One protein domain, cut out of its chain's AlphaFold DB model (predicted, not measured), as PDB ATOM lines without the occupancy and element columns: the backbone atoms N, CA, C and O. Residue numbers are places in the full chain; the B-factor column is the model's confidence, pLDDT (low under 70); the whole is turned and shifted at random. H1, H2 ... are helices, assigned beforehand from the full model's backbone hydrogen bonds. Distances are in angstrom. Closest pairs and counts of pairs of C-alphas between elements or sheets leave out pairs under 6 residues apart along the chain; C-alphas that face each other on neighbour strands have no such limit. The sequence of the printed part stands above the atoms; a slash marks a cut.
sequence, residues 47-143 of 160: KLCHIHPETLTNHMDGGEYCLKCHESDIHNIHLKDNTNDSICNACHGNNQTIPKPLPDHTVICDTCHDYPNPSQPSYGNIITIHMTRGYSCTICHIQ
ATOM      1  N   LYS A  47     149.909 193.392 160.104       72.88
ATOM      2  CA  LYS A  47     150.471 194.328 159.118       72.88
ATOM      3  C   LYS A  47     151.662 193.761 158.347       72.88
ATOM      4  O   LYS A  47     152.007 194.295 157.298       72.88
ATOM      5  N   LEU A  48     152.283 192.688 158.840       76.25
ATOM      6  CA  LEU A  48     153.353 191.993 158.123       76.25
ATOM      7  C   LEU A  48     152.845 191.328 156.835       76.25
ATOM      8  O   LEU A  48     153.619 191.182 155.891       76.25
ATOM      9  N   CYS A  49     151.563 190.952 156.784       78.75
ATOM     10  CA  CYS A  49     150.971 190.223 155.658       78.75
ATOM     11  C   CYS A  49     149.783 190.955 155.013       78.75
ATOM     12  O   CYS A  49     149.566 190.818 153.810       78.75
ATOM     13  N   HIS A  50     149.016 191.733 155.780       75.69
ATOM     14  CA  HIS A  50     147.864 192.496 155.293       75.69
ATOM     15  C   HIS A  50     148.217 193.968 155.115       75.69
ATOM     16  O   HIS A  50     148.625 194.644 156.058       75.69
ATOM     17  N   ILE A  51     148.006 194.479 153.903       72.44
ATOM     18  CA  ILE A  51     148.193 195.892 153.578       72.44
ATOM     19  C   ILE A  51     146.839 196.586 153.776       72.44
ATOM     20  O   ILE A  51     145.872 196.251 153.100       72.44
ATOM     21  N   HIS A  52     146.778 197.530 154.715       80.25
ATOM     22  CA  HIS A  52     145.591 198.324 155.076       80.25
ATOM     23  C   HIS A  52     144.398 197.568 155.701       80.25
ATOM     24  O   HIS A  52     143.260 197.752 155.252       80.25
ATOM     25  N   PRO A  53     144.598 196.745 156.753       78.44
ATOM     26  CA  PRO A  53     143.492 196.061 157.428       78.44
ATOM     27  C   PRO A  53     142.423 197.026 157.954       78.44
ATOM     28  O   PRO A  53     141.258 196.651 158.024       78.44
ATOM     29  N   GLU A  54     142.779 198.270 158.273       80.69
ATOM     30  CA  GLU A  54     141.848 199.316 158.696       80.69
ATOM     31  C   GLU A  54     140.733 199.594 157.680       80.69
ATOM     32  O   GLU A  54     139.681 200.068 158.078       80.69
ATOM     33  N   THR A  55     140.926 199.272 156.397       84.88
ATOM     34  CA  THR A  55     139.973 199.614 155.326       84.88
ATOM     35  C   THR A  55     138.852 198.596 155.125       84.88
ATOM     36  O   THR A  55     137.946 198.837 154.326       84.88
ATOM     37  N   LEU A  56     138.887 197.457 155.822       85.75
ATOM     38  CA  LEU A  56     137.823 196.459 155.735       85.75
ATOM     39  C   LEU A  56     136.511 197.023 156.301       85.75
ATOM     40  O   LEU A  56     136.512 197.687 157.333       85.75
ATOM     41  N   THR A  57     135.379 196.740 155.653       87.00
ATOM     42  CA  THR A  57     134.067 197.305 156.026       87.00
ATOM     43  C   THR A  57     133.707 197.045 157.488       87.00
ATOM     44  O   THR A  57     133.303 197.953 158.196       87.00
ATOM     45  N   ASN A  58     133.942 195.832 157.989       86.06
ATOM     46  CA  ASN A  58     133.705 195.473 159.391       86.06
ATOM     47  C   ASN A  58     134.637 196.194 160.386       86.06
ATOM     48  O   ASN A  58     134.358 196.199 161.582       86.06
ATOM     49  N   HIS A  59     135.748 196.767 159.921       89.19
ATOM     50  CA  HIS A  59     136.645 197.599 160.722       89.19
ATOM     51  C   HIS A  59     136.292 199.085 160.636       89.19
ATOM     52  O   HIS A  59     136.424 199.793 161.633       89.19
ATOM     53  N   MET A  60     135.847 199.545 159.466       89.00
ATOM     54  CA  MET A  60     135.417 200.926 159.243       89.00
ATOM     55  C   MET A  60     134.075 201.215 159.908       89.00
ATOM     56  O   MET A  60     133.965 202.230 160.577       89.00
ATOM     57  N   ASP A  61     133.116 200.296 159.797       88.81
ATOM     58  CA  ASP A  61     131.754 200.429 160.332       88.81
ATOM     59  C   ASP A  61     131.570 199.591 161.615       88.81
ATOM     60  O   ASP A  61     130.462 199.264 162.043       88.81
ATOM     61  N   GLY A  62     132.683 199.210 162.248       87.19
ATOM     62  CA  GLY A  62     132.757 198.270 163.365       87.19
ATOM     63  C   GLY A  62     132.298 198.817 164.720       87.19
ATOM     64  O   GLY A  62     132.683 198.284 165.763       87.19
ATOM     65  N   GLY A  63     131.487 199.868 164.748       87.69
ATOM     66  CA  GLY A  63     131.071 200.534 165.982       87.69
ATOM     67  C   GLY A  63     130.234 199.672 166.929       87.69
ATOM     68  O   GLY A  63     130.358 199.735 168.154       87.69
ATOM     69  N   GLU A  64     129.454 198.740 166.379       87.81
ATOM     70  CA  GLU A  64     128.709 197.759 167.178       87.81
ATOM     71  C   GLU A  64     129.608 196.800 167.979       87.81
ATOM     72  O   GLU A  64     129.162 196.181 168.950       87.81
ATOM     73  N   TYR A  65     130.888 196.675 167.612       89.31
ATOM     74  CA  TYR A  65     131.834 195.814 168.318       89.31
ATOM     75  C   TYR A  65     132.371 196.454 169.602       89.31
ATOM     76  O   TYR A  65     132.885 195.725 170.451       89.31
ATOM     77  N   CYS A  66     132.200 197.766 169.813       88.44
ATOM     78  CA  CYS A  66     132.680 198.440 171.023       88.44
ATOM     79  C   CYS A  66     132.145 197.775 172.300       88.44
ATOM     80  O   CYS A  66     132.913 197.460 173.208       88.44
ATOM     81  N   LEU A  67     130.837 197.503 172.350       87.19
ATOM     82  CA  LEU A  67     130.175 196.932 173.530       87.19
ATOM     83  C   LEU A  67     130.469 195.442 173.742       87.19
ATOM     84  O   LEU A  67     130.200 194.931 174.825       87.19
ATOM     85  N   LYS A  68     131.040 194.746 172.749       87.44
ATOM     86  CA  LYS A  68     131.458 193.342 172.903       87.44
ATOM     87  C   LYS A  68     132.698 193.205 173.792       87.44
ATOM     88  O   LYS A  68     132.932 192.131 174.326       87.44
ATOM     89  N   CYS A  69     133.485 194.276 173.937       87.56
ATOM     90  CA  CYS A  69     134.685 194.297 174.779       87.56
ATOM     91  C   CYS A  69     134.584 195.309 175.931       87.56
ATOM     92  O   CYS A  69     135.102 195.061 177.017       87.56
ATOM     93  N   HIS A  70     133.920 196.448 175.719       85.75
ATOM     94  CA  HIS A  70     133.769 197.509 176.715       85.75
ATOM     95  C   HIS A  70     132.392 197.451 177.387       85.75
ATOM     96  O   HIS A  70     131.598 198.369 177.223       85.75
ATOM     97  N   GLU A  71     132.118 196.381 178.139       80.50
ATOM     98  CA  GLU A  71     130.816 195.995 178.735       80.50
ATOM     99  C   GLU A  71     130.230 196.972 179.791       80.50
ATOM    100  O   GLU A  71     129.772 196.571 180.863       80.50
ATOM    101  N   SER A  72     130.250 198.278 179.549       77.06
ATOM    102  CA  SER A  72     129.849 199.288 180.518       77.06
ATOM    103  C   SER A  72     129.191 200.481 179.832       77.06
ATOM    104  O   SER A  72     129.538 200.851 178.713       77.06
ATOM    105  N   ASP A  73     128.223 201.088 180.519       82.88
ATOM    106  CA  ASP A  73     127.593 202.328 180.069       82.88
ATOM    107  C   ASP A  73     128.624 203.466 179.968       82.88
ATOM    108  O   ASP A  73     129.589 203.528 180.737       82.88
ATOM    109  N   ILE A  74     128.400 204.404 179.046       85.12
ATOM    110  CA  ILE A  74     129.332 205.508 178.795       85.12
ATOM    111  C   ILE A  74     129.591 206.350 180.053       85.12
ATOM    112  O   ILE A  74     130.732 206.763 180.282       85.12
ATOM    113  N   HIS A  75     128.582 206.545 180.910       86.31
ATOM    114  CA  HIS A  75     128.746 207.258 182.174       86.31
ATOM    115  C   HIS A  75     129.525 206.430 183.192       86.31
ATOM    116  O   HIS A  75     130.372 206.975 183.889       86.31
ATOM    117  N   ASN A  76     129.317 205.114 183.251       84.06
ATOM    118  CA  ASN A  76     130.086 204.249 184.149       84.06
ATOM    119  C   ASN A  76     131.583 204.253 183.805       84.06
ATOM    120  O   ASN A  76     132.415 204.132 184.701       84.06
ATOM    121  N   ILE A  77     131.933 204.391 182.522       80.75
ATOM    122  CA  ILE A  77     133.329 204.445 182.066       80.75
ATOM    123  C   ILE A  77     133.958 205.817 182.360       80.75
ATOM    124  O   ILE A  77     135.095 205.873 182.824       80.75
ATOM    125  N   HIS A  78     133.236 206.915 182.120       82.31
ATOM    126  CA  HIS A  78     133.804 208.269 182.197       82.31
ATOM    127  C   HIS A  78     133.586 208.982 183.542       82.31
ATOM    128  O   HIS A  78     134.329 209.910 183.854       82.31
ATOM    129  N   LEU A  79     132.601 208.561 184.345       82.56
ATOM    130  CA  LEU A  79     132.210 209.217 185.603       82.56
ATOM    131  C   LEU A  79     132.487 208.384 186.861       82.56
ATOM    132  O   LEU A  79     132.127 208.827 187.950       82.56
ATOM    133  N   LYS A  80     133.123 207.207 186.741       69.88
ATOM    134  CA  LYS A  80     133.294 206.226 187.836       69.88
ATOM    135  C   LYS A  80     133.698 206.842 189.185       69.88
ATOM    136  O   LYS A  80     133.169 206.426 190.208       69.88
ATOM    137  N   ASP A  81     134.574 207.850 189.166       66.56
ATOM    138  CA  ASP A  81     135.112 208.510 190.364       66.56
ATOM    139  C   ASP A  81     135.005 210.052 190.327       66.56
ATOM    140  O   ASP A  81     135.586 210.738 191.171       66.56
ATOM    141  N   ASN A  82     134.316 210.636 189.338       63.28
ATOM    142  CA  ASN A  82     134.288 212.091 189.149       63.28
ATOM    143  C   ASN A  82     133.023 212.560 188.423       63.28
ATOM    144  O   ASN A  82     132.771 212.178 187.285       63.28
ATOM    145  N   THR A  83     132.267 213.439 189.075       68.81
ATOM    146  CA  THR A  83     130.991 213.976 188.584       68.81
ATOM    147  C   THR A  83     130.995 215.501 188.495       68.81
ATOM    148  O   THR A  83     129.979 216.143 188.753       68.81
ATOM    149  N   ASN A  84     132.136 216.120 188.177       74.25
ATOM    150  CA  ASN A  84     132.167 217.569 187.994       74.25
ATOM    151  C   ASN A  84     131.385 218.007 186.733       74.25
ATOM    152  O   ASN A  84     131.385 217.329 185.704       74.25
ATOM    153  N   ASP A  85     130.753 219.182 186.797       70.38
ATOM    154  CA  ASP A  85     129.930 219.721 185.700       70.38
ATOM    155  C   ASP A  85     130.726 219.929 184.399       70.38
ATOM    156  O   ASP A  85     130.173 219.896 183.298       70.38
ATOM    157  N   SER A  86     132.045 220.121 184.506       76.25
ATOM    158  CA  SER A  86     132.924 220.304 183.350       76.25
ATOM    159  C   SER A  86     132.999 219.057 182.467       76.25
ATOM    160  O   SER A  86     133.120 219.204 181.251       76.25
ATOM    161  N   ILE A  87     132.929 217.854 183.045       79.56
ATOM    162  CA  ILE A  87     132.933 216.595 182.285       79.56
ATOM    163  C   ILE A  87     131.593 216.406 181.571       79.56
ATOM    164  O   ILE A  87     131.574 216.062 180.391       79.56
ATOM    165  N   CYS A  88     130.476 216.715 182.234       82.44
ATOM    166  CA  CYS A  88     129.151 216.652 181.613       82.44
ATOM    167  C   CYS A  88     129.064 217.579 180.391       82.44
ATOM    168  O   CYS A  88     128.582 217.171 179.333       82.44
ATOM    169  N   ASN A  89     129.592 218.803 180.503       84.06
ATOM    170  CA  ASN A  89     129.593 219.781 179.413       84.06
ATOM    171  C   ASN A  89     130.482 219.374 178.228       84.06
ATOM    172  O   ASN A  89     130.209 219.798 177.106       84.06
ATOM    173  N   ALA A  90     131.511 218.549 178.445       78.88
ATOM    174  CA  ALA A  90     132.370 218.063 177.364       78.88
ATOM    175  C   ALA A  90     131.604 217.182 176.360       78.88
ATOM    176  O   ALA A  90     131.924 217.203 175.173       78.88
ATOM    177  N   CYS A  91     130.572 216.467 176.821       79.31
ATOM    178  CA  CYS A  91     129.749 215.592 175.983       79.31
ATOM    179  C   CYS A  91     128.370 216.190 175.664       79.31
ATOM    180  O   CYS A  91     127.895 216.093 174.536       79.31
ATOM    181  N   HIS A  92     127.714 216.820 176.642       82.50
ATOM    182  CA  HIS A  92     126.339 217.312 176.499       82.50
ATOM    183  C   HIS A  92     126.235 218.790 176.101       82.50
ATOM    184  O   HIS A  92     125.139 219.284 175.804       82.50
ATOM    185  N   GLY A  93     127.365 219.504 176.107       80.25
ATOM    186  CA  GLY A  93     127.413 220.951 175.930       80.25
ATOM    187  C   GLY A  93     126.591 221.705 176.980       80.25
ATOM    188  O   GLY A  93     126.061 221.145 177.937       80.25
ATOM    189  N   ASN A  94     126.426 223.009 176.765       79.25
ATOM    190  CA  ASN A  94     125.726 223.879 177.718       79.25
ATOM    191  C   ASN A  94     124.205 223.641 177.772       79.25
ATOM    192  O   ASN A  94     123.558 224.018 178.743       79.25
ATOM    193  N   ASN A  95     123.630 223.022 176.736       75.88
ATOM    194  CA  ASN A  95     122.190 222.762 176.630       75.88
ATOM    195  C   ASN A  95     121.800 221.352 177.107       75.88
ATOM    196  O   ASN A  95     120.662 220.936 176.894       75.88
ATOM    197  N   GLN A  96     122.742 220.610 177.703       71.62
ATOM    198  CA  GLN A  96     122.544 219.273 178.273       71.62
ATOM    199  C   GLN A  96     121.845 218.279 177.328       71.62
ATOM    200  O   GLN A  96     121.038 217.448 177.742       71.62
ATOM    201  N   THR A  97     122.113 218.373 176.024       82.25
ATOM    202  CA  THR A  97     121.474 217.474 175.058       82.25
ATOM    203  C   THR A  97     122.178 216.128 175.107       82.25
ATOM    204  O   THR A  97     123.400 216.058 175.021       82.25
ATOM    205  N   ILE A  98     121.419 215.047 175.269       81.44
ATOM    206  CA  ILE A  98     121.965 213.689 175.238       81.44
ATOM    207  C   ILE A  98     122.279 213.339 173.778       81.44
ATOM    208  O   ILE A  98     121.350 213.348 172.960       81.44
ATOM    209  N   PRO A  99     123.551 213.059 173.430       82.69
ATOM    210  CA  PRO A  99     123.904 212.612 172.092       82.69
ATOM    211  C   PRO A  99     123.109 211.359 171.725       82.69
ATOM    212  O   PRO A  99     122.865 210.487 172.561       82.69
ATOM    213  N   LYS A 100     122.684 211.276 170.467       87.50
ATOM    214  CA  LYS A 100     122.064 210.075 169.904       87.50
ATOM    215  C   LYS A 100     123.078 209.368 169.013       87.50
ATOM    216  O   LYS A 100     123.943 210.061 168.477       87.50
ATOM    217  N   PRO A 101     122.961 208.040 168.831       90.06
ATOM    218  CA  PRO A 101     123.756 207.342 167.833       90.06
ATOM    219  C   PRO A 101     123.630 208.013 166.460       90.06
ATOM    220  O   PRO A 101     122.588 208.601 166.140       90.06
ATOM    221  N   LEU A 102     124.692 207.922 165.659       90.88
ATOM    222  CA  LEU A 102     124.674 208.344 164.260       90.88
ATOM    223  C   LEU A 102     123.576 207.585 163.484       90.88
ATOM    224  O   LEU A 102     123.192 206.486 163.891       90.88
ATOM    225  N   PRO A 103     123.063 208.134 162.366       91.50
ATOM    226  CA  PRO A 103     122.135 207.407 161.500       91.50
ATOM    227  C   PRO A 103     122.704 206.040 161.114       91.50
ATOM    228  O   PRO A 103     123.849 205.979 160.696       91.50
ATOM    229  N   ASP A 104     121.916 204.977 161.271       88.25
ATOM    230  CA  ASP A 104     122.293 203.577 161.002       88.25
ATOM    231  C   ASP A 104     123.340 202.959 161.954       88.25
ATOM    232  O   ASP A 104     123.664 201.780 161.829       88.25
ATOM    233  N   HIS A 105     123.785 203.693 162.978       89.81
ATOM    234  CA  HIS A 105     124.617 203.167 164.063       89.81
ATOM    235  C   HIS A 105     123.772 202.867 165.307       89.81
ATOM    236  O   HIS A 105     122.828 203.584 165.644       89.81
ATOM    237  N   THR A 106     124.123 201.806 166.034       87.38
ATOM    238  CA  THR A 106     123.391 201.368 167.238       87.38
ATOM    239  C   THR A 106     124.074 201.770 168.542       87.38
ATOM    240  O   THR A 106     123.420 201.829 169.585       87.38
ATOM    241  N   VAL A 107     125.371 202.080 168.501       89.25
ATOM    242  CA  VAL A 107     126.194 202.360 169.681       89.25
ATOM    243  C   VAL A 107     126.551 203.842 169.735       89.25
ATOM    244  O   VAL A 107     127.007 204.432 168.760       89.25
ATOM    245  N   ILE A 108     126.361 204.465 170.902       89.81
ATOM    246  CA  ILE A 108     126.608 205.902 171.066       89.81
ATOM    247  C   ILE A 108     128.094 206.274 170.974       89.81
ATOM    248  O   ILE A 108     128.422 207.389 170.576       89.81
ATOM    249  N   CYS A 109     128.987 205.334 171.293       90.31
ATOM    250  CA  CYS A 109     130.438 205.515 171.256       90.31
ATOM    251  C   CYS A 109     130.917 206.054 169.898       90.31
ATOM    252  O   CYS A 109     131.798 206.914 169.863       90.31
ATOM    253  N   ASP A 110     130.266 205.645 168.807       92.00
ATOM    254  CA  ASP A 110     130.590 206.076 167.441       92.00
ATOM    255  C   ASP A 110     130.420 207.574 167.211       92.00
ATOM    256  O   ASP A 110     131.001 208.145 166.292       92.00
ATOM    257  N   THR A 111     129.631 208.228 168.059       91.06
ATOM    258  CA  THR A 111     129.320 209.655 167.950       91.06
ATOM    259  C   THR A 111     130.461 210.529 168.469       91.06
ATOM    260  O   THR A 111     130.517 211.711 168.130       91.06
ATOM    261  N   CYS A 112     131.375 209.980 169.280       88.94
ATOM    262  CA  CYS A 112     132.390 210.784 169.965       88.94
ATOM    263  C   CYS A 112     133.795 210.162 169.997       88.94
ATOM    264  O   CYS A 112     134.751 210.900 170.160       88.94
ATOM    265  N   HIS A 113     133.989 208.855 169.828       89.12
ATOM    266  CA  HIS A 113     135.295 208.223 170.079       89.12
ATOM    267  C   HIS A 113     136.296 208.233 168.903       89.12
ATOM    268  O   HIS A 113     136.967 207.230 168.677       89.12
ATOM    269  N   ASP A 114     136.468 209.332 168.167       91.75
ATOM    270  CA  ASP A 114     137.458 209.394 167.076       91.75
ATOM    271  C   ASP A 114     138.925 209.544 167.554       91.75
ATOM    272  O   ASP A 114     139.226 209.828 168.725       91.75
ATOM    273  N   TYR A 115     139.868 209.346 166.627       90.19
ATOM    274  CA  TYR A 115     141.277 209.695 166.776       90.19
ATOM    275  C   TYR A 115     141.709 210.707 165.695       90.19
ATOM    276  O   TYR A 115     141.487 210.468 164.513       90.19
ATOM    277  N   PRO A 116     142.422 211.794 166.055       91.19
ATOM    278  CA  PRO A 116     142.970 212.107 167.381       91.19
ATOM    279  C   PRO A 116     141.980 212.798 168.329       91.19
ATOM    280  O   PRO A 116     142.344 213.078 169.470       91.19
ATOM    281  N   ASN A 117     140.755 213.083 167.880       90.31
ATOM    282  CA  ASN A 117     139.805 213.930 168.598       90.31
ATOM    283  C   ASN A 117     138.641 213.109 169.187       90.31
ATOM    284  O   ASN A 117     137.637 212.923 168.507       90.31
ATOM    285  N   PRO A 118     138.692 212.697 170.467       86.69
ATOM    286  CA  PRO A 118     137.673 211.855 171.107       86.69
ATOM    287  C   PRO A 118     136.386 212.611 171.491       86.69
ATOM    288  O   PRO A 118     135.645 212.181 172.370       86.69
ATOM    289  N   SER A 119     136.127 213.756 170.863       86.19
ATOM    290  CA  SER A 119     134.828 214.435 170.885       86.19
ATOM    291  C   SER A 119     134.163 214.453 169.506       86.19
ATOM    292  O   SER A 119     133.103 215.057 169.351       86.19
ATOM    293  N   GLN A 120     134.792 213.845 168.496       90.75
ATOM    294  CA  GLN A 120     134.292 213.769 167.127       90.75
ATOM    295  C   GLN A 120     133.816 212.350 166.798       90.75
ATOM    296  O   GLN A 120     134.279 211.393 167.419       90.75
ATOM    297  N   PRO A 121     132.902 212.191 165.828       92.56
ATOM    298  CA  PRO A 121     132.411 210.874 165.460       92.56
ATOM    299  C   PRO A 121     133.517 209.992 164.886       92.56
ATOM    300  O   PRO A 121     134.237 210.414 163.985       92.56
ATOM    301  N   SER A 122     133.622 208.757 165.373       93.44
ATOM    302  CA  SER A 122     134.553 207.768 164.818       93.44
ATOM    303  C   SER A 122     134.032 207.107 163.549       93.44
ATOM    304  O   SER A 122     134.793 206.434 162.857       93.44
ATOM    305  N   TYR A 123     132.724 207.226 163.293       92.75
ATOM    306  CA  TYR A 123     132.017 206.501 162.239       92.75
ATOM    307  C   TYR A 123     132.214 204.980 162.307       92.75
ATOM    308  O   TYR A 123     132.115 204.307 161.295       92.75
ATOM    309  N   GLY A 124     132.476 204.434 163.501       92.06
ATOM    310  CA  GLY A 124     132.696 203.001 163.702       92.06
ATOM    311  C   GLY A 124     134.127 202.523 163.431       92.06
ATOM    312  O   GLY A 124     134.374 201.320 163.521       92.06
ATOM    313  N   ASN A 125     135.076 203.429 163.149       92.56
ATOM    314  CA  ASN A 125     136.445 203.093 162.745       92.56
ATOM    315  C   ASN A 125     137.291 202.556 163.913       92.56
ATOM    316  O   ASN A 125     138.187 203.218 164.452       92.56
ATOM    317  N   ILE A 126     137.002 201.323 164.318       91.00
ATOM    318  CA  ILE A 126     137.548 200.695 165.520       91.00
ATOM    319  C   ILE A 126     139.062 200.497 165.428       91.00
ATOM    320  O   ILE A 126     139.769 200.652 166.427       91.00
ATOM    321  N   ILE A 127     139.588 200.211 164.235       89.56
ATOM    322  CA  ILE A 127     141.019 199.954 164.048       89.56
ATOM    323  C   ILE A 127     141.829 201.238 164.190       89.56
ATOM    324  O   ILE A 127     142.841 201.228 164.894       89.56
ATOM    325  N   THR A 128     141.384 202.351 163.600       88.88
ATOM    326  CA  THR A 128     142.106 203.630 163.716       88.88
ATOM    327  C   THR A 128     142.207 204.069 165.172       88.88
ATOM    328  O   THR A 128     143.280 204.461 165.625       88.88
ATOM    329  N   ILE A 129     141.131 203.911 165.939       91.00
ATOM    330  CA  ILE A 129     141.076 204.220 167.374       91.00
ATOM    331  C   ILE A 129     142.107 203.417 168.184       91.00
ATOM    332  O   ILE A 129     142.775 203.976 169.057       91.00
ATOM    333  N   HIS A 130     142.221 202.109 167.937       90.81
ATOM    334  CA  HIS A 130     143.032 201.205 168.761       90.81
ATOM    335  C   HIS A 130     144.497 201.163 168.320       90.81
ATOM    336  O   HIS A 130     145.401 201.307 169.146       90.81
ATOM    337  N   MET A 131     144.751 201.043 167.016       87.06
ATOM    338  CA  MET A 131     146.111 200.942 166.479       87.06
ATOM    339  C   MET A 131     146.932 202.204 166.747       87.06
ATOM    340  O   MET A 131     148.112 202.109 167.083       87.06
ATOM    341  N   THR A 132     146.321 203.388 166.638       88.31
ATOM    342  CA  THR A 132     146.998 204.669 166.924       88.31
ATOM    343  C   THR A 132     147.346 204.839 168.405       88.31
ATOM    344  O   THR A 132     148.208 205.645 168.748       88.31
ATOM    345  N   ARG A 133     146.724 204.043 169.283       88.62
ATOM    346  CA  ARG A 133     146.998 203.976 170.725       88.62
ATOM    347  C   ARG A 133     147.908 202.805 171.117       88.62
ATOM    348  O   ARG A 133     148.127 202.585 172.303       88.62
ATOM    349  N   GLY A 134     148.468 202.087 170.139       87.12
ATOM    350  CA  GLY A 134     149.438 201.011 170.360       87.12
ATOM    351  C   GLY A 134     148.827 199.637 170.640       87.12
ATOM    352  O   GLY A 134     149.549 198.721 171.024       87.12
ATOM    353  N   TYR A 135     147.521 199.473 170.439       88.00
ATOM    354  CA  TYR A 135     146.853 198.182 170.561       88.00
ATOM    355  C   TYR A 135     146.934 197.394 169.248       88.00
ATOM    356  O   TYR A 135     146.739 197.955 168.170       88.00
ATOM    357  N   SER A 136     147.229 196.096 169.335       85.88
ATOM    358  CA  SER A 136     147.380 195.200 168.183       85.88
ATOM    359  C   SER A 136     146.072 194.512 167.789       85.88
ATOM    360  O   SER A 136     145.137 194.387 168.580       85.88
ATOM    361  N   CYS A 137     146.040 193.975 166.566       85.25
ATOM    362  CA  CYS A 137     144.912 193.213 166.020       85.25
ATOM    363  C   CYS A 137     144.519 191.999 166.882       85.25
ATOM    364  O   CYS A 137     143.356 191.603 166.899       85.25
ATOM    365  N   THR A 138     145.474 191.441 167.630       84.00
ATOM    366  CA  THR A 138     145.286 190.276 168.509       84.00
ATOM    367  C   THR A 138     144.343 190.533 169.685       84.00
ATOM    368  O   THR A 138     143.936 189.585 170.342       84.00
ATOM    369  N   ILE A 139     143.971 191.789 169.965       85.38
ATOM    370  CA  ILE A 139     142.944 192.097 170.974       85.38
ATOM    371  C   ILE A 139     141.552 191.680 170.496       85.38
ATOM    372  O   ILE A 139     140.739 191.225 171.295       85.38
ATOM    373  N   CYS A 140     141.274 191.821 169.200       85.19
ATOM    374  CA  CYS A 140     139.994 191.432 168.609       85.19
ATOM    375  C   CYS A 140     140.060 190.028 168.000       85.19
ATOM    376  O   CYS A 140     139.105 189.259 168.086       85.19
ATOM    377  N   HIS A 141     141.198 189.693 167.395       85.94
ATOM    378  CA  HIS A 141     141.449 188.413 166.749       85.94
ATOM    379  C   HIS A 141     142.222 187.488 167.691       85.94
ATOM    380  O   HIS A 141     143.428 187.301 167.546       85.94
ATOM    381  N   ILE A 142     141.513 186.959 168.689       83.56
ATOM    382  CA  ILE A 142     142.075 186.098 169.745       83.56
ATOM    383  C   ILE A 142     142.174 184.619 169.344       83.56
ATOM    384  O   ILE A 142     142.755 183.813 170.064       83.56
ATOM    385  N   GLN A 143     141.547 184.236 168.233       80.19
ATOM    386  CA  GLN A 143     141.628 182.889 167.683       80.19
ATOM    387  C   GLN A 143     142.954 182.664 166.943       80.19
ATOM    388  O   GLN A 143     143.618 183.609 166.522       80.19
TER     389      GLN A 143
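This is residues 47 to 143 of the 160 residues of an uncharacterized protein of ANME-2 cluster archaeon (UniProt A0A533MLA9). A chain with little regular structure winds in loops through six short helices: H1, H6, H2 and H5 gather loosely, H3 and H4 lead out to one end, and residues 47 to 51 reach the other. The printed part has 97 residues, 35 in named helices, H1 to H6 in order, with no named strand: all helix. It is elongated, 47 by 29 by 22 A, and only just compact, close to loose, with a radius of gyration of the C-alphas of 14.7 A.

H1 is residues 57 to 60, from C-alpha 57 at (134.067, 197.305, 156.026); H2 62 to 69, 12.2 A; H3 74 to 78; H4 85 to 92, 10.2 A; H5 108 to 111; H6 126 to 131, to C-alpha 131 at (146.111, 200.942, 166.479).

H1 touches H6, closest C-alphas His 59 and Ile 126, 5.8 A. H2 only just touches H5, with 3 pairs of C-alphas within 8 A, closest Gly 63 and Asp 110. H4 is apart from H3, only just, at 8.4 A. H2 has 0 of 4 O i to N i+4 pairs within hydrogen-bond range, but 4 of 5 O i to N i+3.

The printed part has no cut. Links H4 to H5 and H5 to H6 are long. Residues 80 to 83 have pLDDT under 70.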